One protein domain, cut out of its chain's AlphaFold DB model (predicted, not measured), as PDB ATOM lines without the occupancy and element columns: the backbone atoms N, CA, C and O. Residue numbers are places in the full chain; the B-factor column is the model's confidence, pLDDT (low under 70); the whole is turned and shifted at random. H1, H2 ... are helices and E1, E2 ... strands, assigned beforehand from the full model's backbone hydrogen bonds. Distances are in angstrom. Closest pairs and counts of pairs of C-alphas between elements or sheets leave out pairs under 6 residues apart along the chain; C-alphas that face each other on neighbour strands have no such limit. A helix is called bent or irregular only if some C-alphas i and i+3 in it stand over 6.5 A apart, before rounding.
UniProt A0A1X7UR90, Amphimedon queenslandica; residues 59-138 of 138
ATOM      1  N   GLU A  59     163.558 178.028 225.103       67.94
ATOM      2  CA  GLU A  59     163.103 179.422 225.321       67.94
ATOM      3  C   GLU A  59     161.807 179.513 226.162       67.94
ATOM      4  O   GLU A  59     161.136 180.547 226.217       67.94
ATOM      5  N   SER A  60     161.418 178.407 226.794       70.19
ATOM      6  CA  SER A  60     160.139 178.233 227.491       70.19
ATOM      7  C   SER A  60     160.248 178.482 228.994       70.19
ATOM      8  O   SER A  60     161.352 178.483 229.540       70.19
ATOM      9  N   PRO A  61     159.114 178.675 229.699       81.69
ATOM     10  CA  PRO A  61     159.135 178.814 231.145       81.69
ATOM     11  C   PRO A  61     159.720 177.573 231.816       81.69
ATOM     12  O   PRO A  61     159.547 176.444 231.351       81.69
ATOM     13  N   ILE A  62     160.347 177.797 232.965       87.88
ATOM     14  CA  ILE A  62     160.817 176.733 233.847       87.88
ATOM     15  C   ILE A  62     159.667 175.813 234.283       87.88
ATOM     16  O   ILE A  62     158.591 176.270 234.677       87.88
ATOM     17  N   ILE A  63     159.915 174.503 234.276       92.69
ATOM     18  CA  ILE A  63     158.987 173.503 234.809       92.69
ATOM     19  C   ILE A  63     159.211 173.345 236.310       92.69
ATOM     20  O   ILE A  63     160.295 172.972 236.751       92.69
ATOM     21  N   ILE A  64     158.173 173.585 237.106       93.19
ATOM     22  CA  ILE A  64     158.219 173.427 238.563       93.19
ATOM     23  C   ILE A  64     157.525 172.123 238.951       93.19
ATOM     24  O   ILE A  64     156.362 171.908 238.617       93.19
ATOM     25  N   VAL A  65     158.227 171.266 239.691       95.25
ATOM     26  CA  VAL A  65     157.698 169.992 240.190       95.25
ATOM     27  C   VAL A  65     157.722 169.994 241.710       95.25
ATOM     28  O   VAL A  65     158.780 170.118 242.318       95.25
ATOM     29  N   VAL A  66     156.567 169.812 242.346       94.25
ATOM     30  CA  VAL A  66     156.474 169.718 243.810       94.25
ATOM     31  C   VAL A  66     156.349 168.252 244.218       94.25
ATOM     32  O   VAL A  66     155.460 167.548 243.740       94.25
ATOM     33  N   SER A  67     157.245 167.772 245.083       93.19
ATOM     34  CA  SER A  67     157.276 166.381 245.548       93.19
ATOM     35  C   SER A  67     157.780 166.291 246.992       93.19
ATOM     36  O   SER A  67     158.735 166.978 247.338       93.19
ATOM     37  N   PRO A  68     157.197 165.429 247.846       89.81
ATOM     38  CA  PRO A  68     157.644 165.280 249.232       89.81
ATOM     39  C   PRO A  68     158.887 164.383 249.394       89.81
ATOM     40  O   PRO A  68     159.481 164.337 250.468       89.81
ATOM     41  N   LEU A  69     159.287 163.623 248.366       91.50
ATOM     42  CA  LEU A  69     160.313 162.579 248.497       91.50
ATOM     43  C   LEU A  69     161.700 163.061 248.046       91.50
ATOM     44  O   LEU A  69     162.089 162.856 246.898       91.50
ATOM     45  N   ILE A  70     162.476 163.627 248.975       89.88
ATOM     46  CA  ILE A  70     163.808 164.214 248.716       89.88
ATOM     47  C   ILE A  70     164.771 163.247 248.014       89.88
ATOM     48  O   ILE A  70     165.420 163.627 247.040       89.88
ATOM     49  N   ALA A  71     164.891 162.007 248.498       90.75
ATOM     50  CA  ALA A  71     165.815 161.030 247.912       90.75
ATOM     51  C   ALA A  71     165.472 160.753 246.439       90.75
ATOM     52  O   ALA A  71     166.335 160.844 245.571       90.75
ATOM     53  N   LEU A  72     164.183 160.548 246.151       92.06
ATOM     54  CA  LEU A  72     163.697 160.337 244.792       92.06
ATOM     55  C   LEU A  72     163.920 161.570 243.904       92.06
ATOM     56  O   LEU A  72     164.298 161.424 242.746       92.06
ATOM     57  N   MET A  73     163.725 162.780 244.438       92.88
ATOM     58  CA  MET A  73     164.002 164.019 243.699       92.88
ATOM     59  C   MET A  73     165.474 164.101 243.280       92.88
ATOM     60  O   MET A  73     165.758 164.459 242.139       92.88
ATOM     61  N   LYS A  74     166.414 163.750 244.170       93.06
ATOM     62  CA  LYS A  74     167.856 163.767 243.867       93.06
ATOM     63  C   LYS A  74     168.205 162.802 242.734       93.06
ATOM     64  O   LYS A  74     168.879 163.212 241.787       93.06
ATOM     65  N   ASP A  75     167.683 161.579 242.784       95.06
ATOM     66  CA  ASP A  75     167.888 160.574 241.734       95.06
ATOM     67  C   ASP A  75     167.307 161.041 240.390       95.06
ATOM     68  O   ASP A  75     167.946 160.935 239.341       95.06
ATOM     69  N   GLN A  76     166.106 161.631 240.414       95.75
ATOM     70  CA  GLN A  76     165.460 162.173 239.219       95.75
ATOM     71  C   GLN A  76     166.235 163.355 238.624       95.75
ATOM     72  O   GLN A  76     166.414 163.414 237.409       95.75
ATOM     73  N   VAL A  77     166.738 164.277 239.450       96.00
ATOM     74  CA  VAL A  77     167.570 165.400 238.986       96.00
ATOM     75  C   VAL A  77     168.873 164.899 238.377       96.00
ATOM     76  O   VAL A  77     169.261 165.373 237.311       96.00
ATOM     77  N   GLN A  78     169.531 163.917 238.995       96.56
ATOM     78  CA  GLN A  78     170.744 163.324 238.433       96.56
ATOM     79  C   GLN A  78     170.471 162.669 237.072       96.56
ATOM     80  O   GLN A  78     171.232 162.882 236.127       96.56
ATOM     81  N   ALA A  79     169.365 161.931 236.944       96.12
ATOM     82  CA  ALA A  79     168.959 161.292 235.694       96.12
ATOM     83  C   ALA A  79     168.591 162.293 234.581       96.12
ATOM     84  O   ALA A  79     168.755 161.983 233.400       96.12
ATOM     85  N   LEU A  80     168.081 163.475 234.932       96.62
ATOM     86  CA  LEU A  80     167.811 164.555 233.978       96.62
ATOM     87  C   LEU A  80     169.106 165.254 233.549       96.62
ATOM     88  O   LEU A  80     169.339 165.431 232.354       96.62
ATOM     89  N   ARG A  81     169.990 165.568 234.504       96.44
ATOM     90  CA  ARG A  81     171.302 166.176 234.230       96.44
ATOM     91  C   ARG A  81     172.176 165.294 233.347       96.44
ATOM     92  O   ARG A  81     172.815 165.805 232.435       96.44
ATOM     93  N   SER A  82     172.174 163.977 233.563       96.56
ATOM     94  CA  SER A  82     172.929 163.041 232.718       96.56
ATOM     95  C   SER A  82     172.427 162.985 231.274       96.56
ATOM     96  O   SER A  82     173.166 162.573 230.387       96.56
ATOM     97  N   ARG A  83     171.189 163.430 231.031       94.81
ATOM     98  CA  ARG A  83     170.614 163.596 229.694       94.81
ATOM     99  C   ARG A  83     170.840 164.989 229.117       94.81
ATOM    100  O   ARG A  83     170.425 165.210 227.993       94.81
ATOM    101  N   GLY A  84     171.459 165.918 229.843       94.25
ATOM    102  CA  GLY A  84     171.690 167.294 229.391       94.25
ATOM    103  C   GLY A  84     170.584 168.292 229.745       94.25
ATOM    104  O   GLY A  84     170.719 169.462 229.404       94.25
ATOM    105  N   ILE A  85     169.537 167.871 230.466       94.44
ATOM    106  CA  ILE A  85     168.493 168.785 230.949       94.44
ATOM    107  C   ILE A  85     169.022 169.535 232.170       94.44
ATOM    108  O   ILE A  85     169.495 168.920 233.137       94.44
ATOM    109  N   LYS A  86     168.901 170.864 232.163       94.25
ATOM    110  CA  LYS A  86     169.308 171.714 233.286       94.25
ATOM    111  C   LYS A  86     168.292 171.599 234.420       94.25
ATOM    112  O   LYS A  86     167.387 172.419 234.561       94.25
ATOM    113  N   ALA A  87     168.427 170.543 235.218       95.50
ATOM    114  CA  ALA A  87     167.542 170.257 236.340       95.50
ATOM    115  C   ALA A  87     168.155 170.644 237.694       95.50
ATOM    116  O   ALA A  87     169.366 170.516 237.906       95.50
ATOM    117  N   GLY A  88     167.322 171.055 238.645       93.88
ATOM    118  CA  GLY A  88     167.728 171.362 240.016       93.88
ATOM    119  C   GLY A  88     166.677 170.960 241.047       93.88
ATOM    120  O   GLY A  88     165.604 170.459 240.706       93.88
ATOM    121  N   PHE A  89     166.998 171.154 242.325       92.94
ATOM    122  CA  PHE A  89     166.054 170.960 243.421       92.94
ATOM    123  C   PHE A  89     166.296 171.952 244.563       92.94
ATOM    124  O   PHE A  89     167.430 172.372 244.793       92.94
ATOM    125  N   LEU A  90     165.239 172.287 245.304       89.62
ATOM    126  CA  LEU A  90     165.284 173.070 246.539       89.62
ATOM    127  C   LEU A  90     164.495 172.364 247.647       89.62
ATOM    128  O   LEU A  90     163.365 171.919 247.442       89.62
ATOM    129  N   ILE A  91     165.113 172.261 248.825       85.75
ATOM    130  CA  ILE A  91     164.563 171.551 249.993       85.75
ATOM    131  C   ILE A  91     164.231 172.526 251.140       85.75
ATOM    132  O   ILE A  91     163.532 172.158 252.068       85.75
ATOM    133  N   GLY A  92     164.646 173.792 251.072       75.88
ATOM    134  CA  GLY A  92     164.331 174.791 252.098       75.88
ATOM    135  C   GLY A  92     165.376 175.897 252.173       75.88
ATOM    136  O   GLY A  92     166.314 175.935 251.369       75.88
ATOM    137  N   ASP A  93     165.190 176.814 253.123       63.78
ATOM    138  CA  ASP A  93     166.079 177.964 253.341       63.78
ATOM    139  C   ASP A  93     167.259 177.664 254.289       63.78
ATOM    140  O   ASP A  93     168.175 178.473 254.415       63.78
ATOM    141  N   ASP A  94     167.274 176.481 254.905       54.59
ATOM    142  CA  ASP A  94     168.204 176.146 255.982       54.59
ATOM    143  C   ASP A  94     169.606 175.764 255.457       54.59
ATOM    144  O   ASP A  94     169.941 174.590 255.301       54.59
ATOM    145  N   GLY A  95     170.443 176.780 255.220       51.38
ATOM    146  CA  GLY A  95     171.908 176.666 255.154       51.38
ATOM    147  C   GLY A  95     172.550 176.943 253.789       51.38
ATOM    148  O   GLY A  95     171.935 176.767 252.738       51.38
ATOM    149  N   ASP A  96     173.819 177.370 253.823       53.03
ATOM    150  CA  ASP A  96     174.664 177.859 252.711       53.03
ATOM    151  C   ASP A  96     174.701 176.992 251.428       53.03
ATOM    152  O   ASP A  96     175.084 177.480 250.360       53.03
ATOM    153  N   ASP A  97     174.241 175.740 251.495       61.50
ATOM    154  CA  ASP A  97     174.354 174.704 250.455       61.50
ATOM    155  C   ASP A  97     173.388 174.888 249.258       61.50
ATOM    156  O   ASP A  97     173.485 174.212 248.234       61.50
ATOM    157  N   HIS A  98     172.443 175.833 249.347       76.56
ATOM    158  CA  HIS A  98     171.484 176.123 248.269       76.56
ATOM    159  C   HIS A  98     171.613 177.522 247.657       76.56
ATOM    160  O   HIS A  98     170.821 177.881 246.783       76.56
ATOM    161  N   SER A  99     172.604 178.310 248.078       78.75
ATOM    162  CA  SER A  99     172.826 179.674 247.578       78.75
ATOM    163  C   SER A  99     173.031 179.716 246.056       78.75
ATOM    164  O   SER A  99     172.386 180.506 245.366       78.75
ATOM    165  N   GLU A 100     173.842 178.808 245.509       83.56
ATOM    166  CA  GLU A 100     174.095 178.714 244.067       83.56
ATOM    167  C   GLU A 100     172.866 178.255 243.279       83.56
ATOM    168  O   GLU A 100     172.549 178.843 242.251       83.56
ATOM    169  N   MET A 101     172.125 177.260 243.781       87.06
ATOM    170  CA  MET A 101     170.871 176.804 243.162       87.06
ATOM    171  C   MET A 101     169.827 177.925 243.119       87.06
ATOM    172  O   MET A 101     169.145 178.096 242.112       87.06
ATOM    173  N   LYS A 102     169.709 178.712 244.194       84.44
ATOM    174  CA  LYS A 102     168.812 179.876 244.237       84.44
ATOM    175  C   LYS A 102     169.239 180.941 243.235       84.44
ATOM    176  O   LYS A 102     168.384 181.478 242.540       84.44
ATOM    177  N   ARG A 103     170.543 181.225 243.142       84.00
ATOM    178  CA  ARG A 103     171.094 182.156 242.149       84.00
ATOM    179  C   ARG A 103     170.796 181.690 240.724       84.00
ATOM    180  O   ARG A 103     170.135 182.422 240.003       84.00
ATOM    181  N   GLY A 104     171.142 180.452 240.373       87.50
ATOM    182  CA  GLY A 104     170.859 179.904 239.043       87.50
ATOM    183  C   GLY A 104     169.363 179.876 238.707       87.50
ATOM    184  O   GLY A 104     168.970 180.119 237.571       87.50
ATOM    185  N   LEU A 105     168.493 179.661 239.702       85.81
ATOM    186  CA  LEU A 105     167.043 179.776 239.521       85.81
ATOM    187  C   LEU A 105     166.609 181.211 239.191       85.81
ATOM    188  O   LEU A 105     165.751 181.399 238.333       85.81
ATOM    189  N   MET A 106     167.185 182.213 239.859       82.69
ATOM    190  CA  MET A 106     166.912 183.627 239.576       82.69
ATOM    191  C   MET A 106     167.476 184.076 238.223       82.69
ATOM    192  O   MET A 106     166.859 184.919 237.574       82.69
ATOM    193  N   ASP A 107     168.585 183.475 237.795       85.19
ATOM    194  CA  ASP A 107     169.267 183.766 236.531       85.19
ATOM    195  C   ASP A 107     168.670 182.993 235.334       85.19
ATOM    196  O   ASP A 107     169.101 183.172 234.196       85.19
ATOM    197  N   GLY A 108     167.654 182.149 235.562       85.50
ATOM    198  CA  GLY A 108     166.979 181.389 234.503       85.50
ATOM    199  C   GLY A 108     167.803 180.221 233.955       85.50
ATOM    200  O   GLY A 108     167.617 179.803 232.815       85.50
ATOM    201  N   GLU A 109     168.725 179.678 234.750       88.69
ATOM    202  CA  GLU A 109     169.639 178.616 234.319       88.69
ATOM    203  C   GLU A 109     168.989 177.227 234.265       88.69
ATOM    204  O   GLU A 109     169.579 176.309 233.698       88.69
ATOM    205  N   PHE A 110     167.799 177.047 234.844       90.94
ATOM    206  CA  PHE A 110     167.139 175.747 234.955       90.94
ATOM    207  C   PHE A 110     165.923 175.624 234.039       90.94
ATOM    208  O   PHE A 110     165.077 176.510 233.967       90.94
ATOM    209  N   GLU A 111     165.796 174.456 233.418       92.88
ATOM    210  CA  GLU A 111     164.632 174.062 232.623       92.88
ATOM    211  C   GLU A 111     163.594 173.320 233.480       92.88
ATOM    212  O   GLU A 111     162.396 173.370 233.201       92.88
ATOM    213  N   LEU A 112     164.035 172.638 234.549       94.19
ATOM    214  CA  LEU A 112     163.157 171.918 235.473       94.19
ATOM    215  C   LEU A 112     163.667 171.994 236.916       94.19
ATOM    216  O   LEU A 112     164.809 171.647 237.207       94.19
ATOM    217  N   MET A 113     162.797 172.379 237.845       94.12
ATOM    218  CA  MET A 113     163.141 172.544 239.253       94.12
ATOM    219  C   MET A 113     162.192 171.771 240.162       94.12
ATOM    220  O   MET A 113     160.977 171.979 240.140       94.12
ATOM    221  N   TYR A 114     162.755 170.895 240.992       94.94
ATOM    222  CA  TYR A 114     162.006 170.207 242.035       94.94
ATOM    223  C   TYR A 114     161.967 171.020 243.328       94.94
ATOM    224  O   TYR A 114     162.968 171.599 243.743       94.94
ATOM    225  N   PHE A 115     160.837 170.988 244.021       93.12
ATOM    226  CA  PHE A 115     160.669 171.585 245.338       93.12
ATOM    227  C   PHE A 115     159.993 170.603 246.280       93.12
ATOM    228  O   PHE A 115     159.095 169.865 245.867       93.12
ATOM    229  N   ILE A 116     160.370 170.638 247.557       91.44
ATOM    230  CA  ILE A 116     159.468 170.123 248.590       91.44
ATOM    231  C   ILE A 116     158.314 171.118 248.819       91.44
ATOM    232  O   ILE A 116     158.487 172.315 248.544       91.44
ATOM    233  N   PRO A 117     157.145 170.665 249.314       89.06
ATOM    234  CA  PRO A 117     155.983 171.530 249.529       89.06
ATOM    235  C   PRO A 117     156.273 172.778 250.373       89.06
ATOM    236  O   PRO A 117     155.785 173.861 250.070       89.06
ATOM    237  N   GLU A 118     157.099 172.661 251.406       86.81
ATOM    238  CA  GLU A 118     157.428 173.759 252.314       86.81
ATOM    239  C   GLU A 118     158.353 174.787 251.645       86.81
ATOM    240  O   GLU A 118     158.172 175.996 251.796       86.81
ATOM    241  N   ALA A 119     159.313 174.318 250.844       84.81
ATOM    242  CA  ALA A 119     160.319 175.157 250.200       84.81
ATOM    243  C   ALA A 119     159.723 176.076 249.128       84.81
ATOM    244  O   ALA A 119     160.120 177.238 249.018       84.81
ATOM    245  N   ILE A 120     158.753 175.592 248.344       85.12
ATOM    246  CA  ILE A 120     158.124 176.418 247.303       85.12
ATOM    247  C   ILE A 120     157.331 177.590 247.896       85.12
ATOM    248  O   ILE A 120     157.296 178.662 247.300       85.12
ATOM    249  N   LEU A 121     156.760 177.426 249.093       83.25
ATOM    250  CA  LEU A 121     156.019 178.486 249.784       83.25
ATOM    251  C   LEU A 121     156.936 179.592 250.324       83.25
ATOM    252  O   LEU A 121     156.516 180.742 250.446       83.25
ATOM    253  N   GLN A 122     158.182 179.249 250.644       76.75
ATOM    254  CA  GLN A 122     159.187 180.183 251.152       76.75
ATOM    255  C   GLN A 122     159.978 180.864 250.024       76.75
ATOM    256  O   GLN A 122     160.517 181.957 250.201       76.75
ATOM    257  N   THR A 123     160.040 180.238 248.846       72.50
ATOM    258  CA  THR A 123     160.827 180.736 247.716       72.50
ATOM    259  C   THR A 123     160.107 181.891 247.016       72.50
ATOM    260  O   THR A 123     159.012 181.740 246.478       72.50
ATOM    261  N   LYS A 124     160.753 183.061 246.943       68.56
ATOM    262  CA  LYS A 124     160.255 184.205 246.163       68.56
ATOM    263  C   LYS A 124     160.633 184.050 244.689       68.56
ATOM    264  O   LYS A 124     161.664 184.553 244.257       68.56
ATOM    265  N   ILE A 125     159.795 183.365 243.915       65.88
ATOM    266  CA  ILE A 125     159.968 183.264 242.460       65.88
ATOM    267  C   ILE A 125     159.284 184.468 241.798       65.88
ATOM    268  O   ILE A 125     158.064 184.628 241.865       65.88
ATOM    269  N   SER A 126     160.066 185.350 241.172       57.16
ATOM    270  CA  SER A 126     159.529 186.512 240.455       57.16
ATOM    271  C   SER A 126     158.753 186.079 239.208       57.16
ATOM    272  O   SER A 126     159.289 185.395 238.337       57.16
ATOM    273  N   LYS A 127     157.503 186.553 239.075       51.34
ATOM    274  CA  LYS A 127     156.583 186.249 237.954       51.34
ATOM    275  C   LYS A 127     157.171 186.497 236.556       51.34
ATOM    276  O   LYS A 127     156.701 185.891 235.599       51.34
ATOM    277  N   ALA A 128     158.178 187.364 236.442       47.81
ATOM    278  CA  ALA A 128     158.807 187.738 235.177       47.81
ATOM    279  C   ALA A 128     159.437 186.553 234.415       47.81
ATOM    280  O   ALA A 128     159.441 186.579 233.190       47.81
ATOM    281  N   HIS A 129     159.901 185.509 235.115       50.94
ATOM    282  CA  HIS A 129     160.601 184.371 234.498       50.94
ATOM    283  C   HIS A 129     159.716 183.136 234.246       50.94
ATOM    284  O   HIS A 129     160.079 182.277 233.451       50.94
ATOM    285  N   CYS A 130     158.543 183.031 234.885       52.22
ATOM    286  CA  CYS A 130     157.715 181.816 234.820       52.22
ATOM    287  C   CYS A 130     156.544 181.874 233.825       52.22
ATOM    288  O   CYS A 130     155.961 180.836 233.536       52.22
ATOM    289  N   PHE A 131     156.154 183.054 233.329       49.91
ATOM    290  CA  PHE A 131     154.857 183.216 232.647       49.91
ATOM    291  C   PHE A 131     154.890 184.019 231.342       49.91
ATOM    292  O   PHE A 131     153.830 184.310 230.792       49.91
ATOM    293  N   SER A 132     156.062 184.382 230.813       45.66
ATOM    294  CA  SER A 132     156.126 185.220 229.607       45.66
ATOM    295  C   SER A 132     155.623 184.519 228.333       45.66
ATOM    296  O   SER A 132     155.280 185.212 227.376       45.66
ATOM    297  N   SER A 133     155.508 183.184 228.321       44.12
ATOM    298  CA  SER A 133     155.145 182.412 227.119       44.12
ATOM    299  C   SER A 133     154.128 181.276 227.320       44.12
ATOM    300  O   SER A 133     153.912 180.493 226.395       44.12
ATOM    301  N   LEU A 134     153.431 181.190 228.463       44.72
ATOM    302  CA  LEU A 134     152.292 180.264 228.553       44.72
ATOM    303  C   LEU A 134     151.136 180.765 227.665       44.72
ATOM    304  O   LEU A 134     150.850 181.968 227.664       44.72
ATOM    305  N   PRO A 135     150.456 179.880 226.908       42.53
ATOM    306  CA  PRO A 135     149.265 180.261 226.163       42.53
ATOM    307  C   PRO A 135     148.258 180.862 227.142       42.53
ATOM    308  O   PRO A 135     147.932 180.256 228.161       42.53
ATOM    309  N   LYS A 136     147.803 182.086 226.851       38.66
ATOM    310  CA  LYS A 136     146.772 182.750 227.649       38.66
ATOM    311  C   LYS A 136     145.554 181.832 227.693       38.66
ATOM    312  O   LYS A 136     144.968 181.535 226.655       38.66
ATOM    313  N   THR A 137     145.204 181.374 228.886       38.94
ATOM    314  CA  THR A 137     143.922 180.729 229.148       38.94
ATOM    315  C   THR A 137     142.827 181.763 228.883       38.94
ATOM    316  O   THR A 137     142.873 182.849 229.467       38.94
ATOM    317  N   ASN A 138     141.912 181.456 227.960       35.56
ATOM    318  CA  ASN A 138     140.679 182.225 227.756       35.56
ATOM    319  C   ASN A 138     139.723 182.042 228.933       35.56
ATOM    320  O   ASN A 138     139.672 180.908 229.460       35.56
TER     321      ASN A 138
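What this domain is: This is residues 59 to 138 of the 138 residues of a protein of Amphimedon queenslandica (UniProt A0A1X7UR90). A small sheet of three parallel strands has the helix H1 running along one face, over E2 and E3, and the short H3 on the opposite face, beside the strands; H2 grazes the sheet near E2. The short helix H4 is off the sheet, and the tail after it, residues 131 to 138, runs away from this body. The printed part has 80 residues, with four named helices and three named strands in the order E1, H1, E2, H2, E3, H3, H4; the sheet's order is E1, E3, E2, and the class is mixed, helices and strands. The whole is compact, with a radius of gyration of the C-alphas of 12.8 A and spans of 38 by 29 by 22 A.

How they stand to each other: Start at the inner strand E3, residues 112 to 115. Beside it is the edge strand E1, residues 63 to 66, parallel at 21 degrees, with N 113 and O 63 2.8 A apart, within hydrogen-bond range. Its other neighbour is the edge strand E2, residues 87 to 90, parallel at 18 degrees, with N 90 and O 114 2.8 A apart, also within range. H1, residues 70 to 81, is on the sheet at a height of 8.6 A, over E2 and, only just, with 3 of its C-alphas, over E3; it runs along the strands, at 13 degrees to E2 on the local plane. Its closest C-alphas to E2 are those of Val 77 and Ala 87, 5.5 A apart. E1, H1 and E2 form a split strand-helix-strand unit, two parallel strands joined through a helix with E3 between them in the sheet; its crossover is right-handed. H2, residues 96 to 106, only grazes the sheet with its residues 98 to 105; the C-alphas of Gly 88 and Met 101, the closest of E2 and H2, are 7.0 A apart. E2, H2 and E3 form a strand-helix-strand unit, its two strands neighbours, with a right-handed crossover. H3, residues 117 to 122, is on the opposite face from H1 at a height of 6.4 A, over none of the strands; its closest C-alpha to E1 is that of Pro 117, 6.0 A from that of Val 66. H4, residues 127 to 130, is not on the sheet, and is only just apart from H2, at 8.1 A. In H1 every O i to N i+4 pair is within hydrogen-bond range, in H2 5 of 7 and in H3 1 of 2; H4 is too short for such a pair.

Where its parts are: Find C-alpha 63 at (158.987, 173.503, 234.809), where E1 begins; E1, E2 and E3 measure 10.1, 10.8 and 10.2 A from first to last C-alpha. H1 begins at C-alpha 70, (163.808, 164.214, 248.716), and is 16.4 A long. H2, 16.3 A long, is irregular: C-alphas 97 and 100 are 7.5 A apart. H3 is 9.4 A long, and H4, 5.5 A long, ends at C-alpha 130, (157.715, 181.816, 234.820).

The domain as a whole: The two C-alphas farthest apart are those of Asp 96 and Asn 138, the chain's last residue, at 42.4 A. The printed part has no cut, and the six links between its named elements are tight. Look at the B-factor column: the mean pLDDT of the printed part is 79.4, and residue 59, residues 93 to 97 and residues 124 to 138 are under 70.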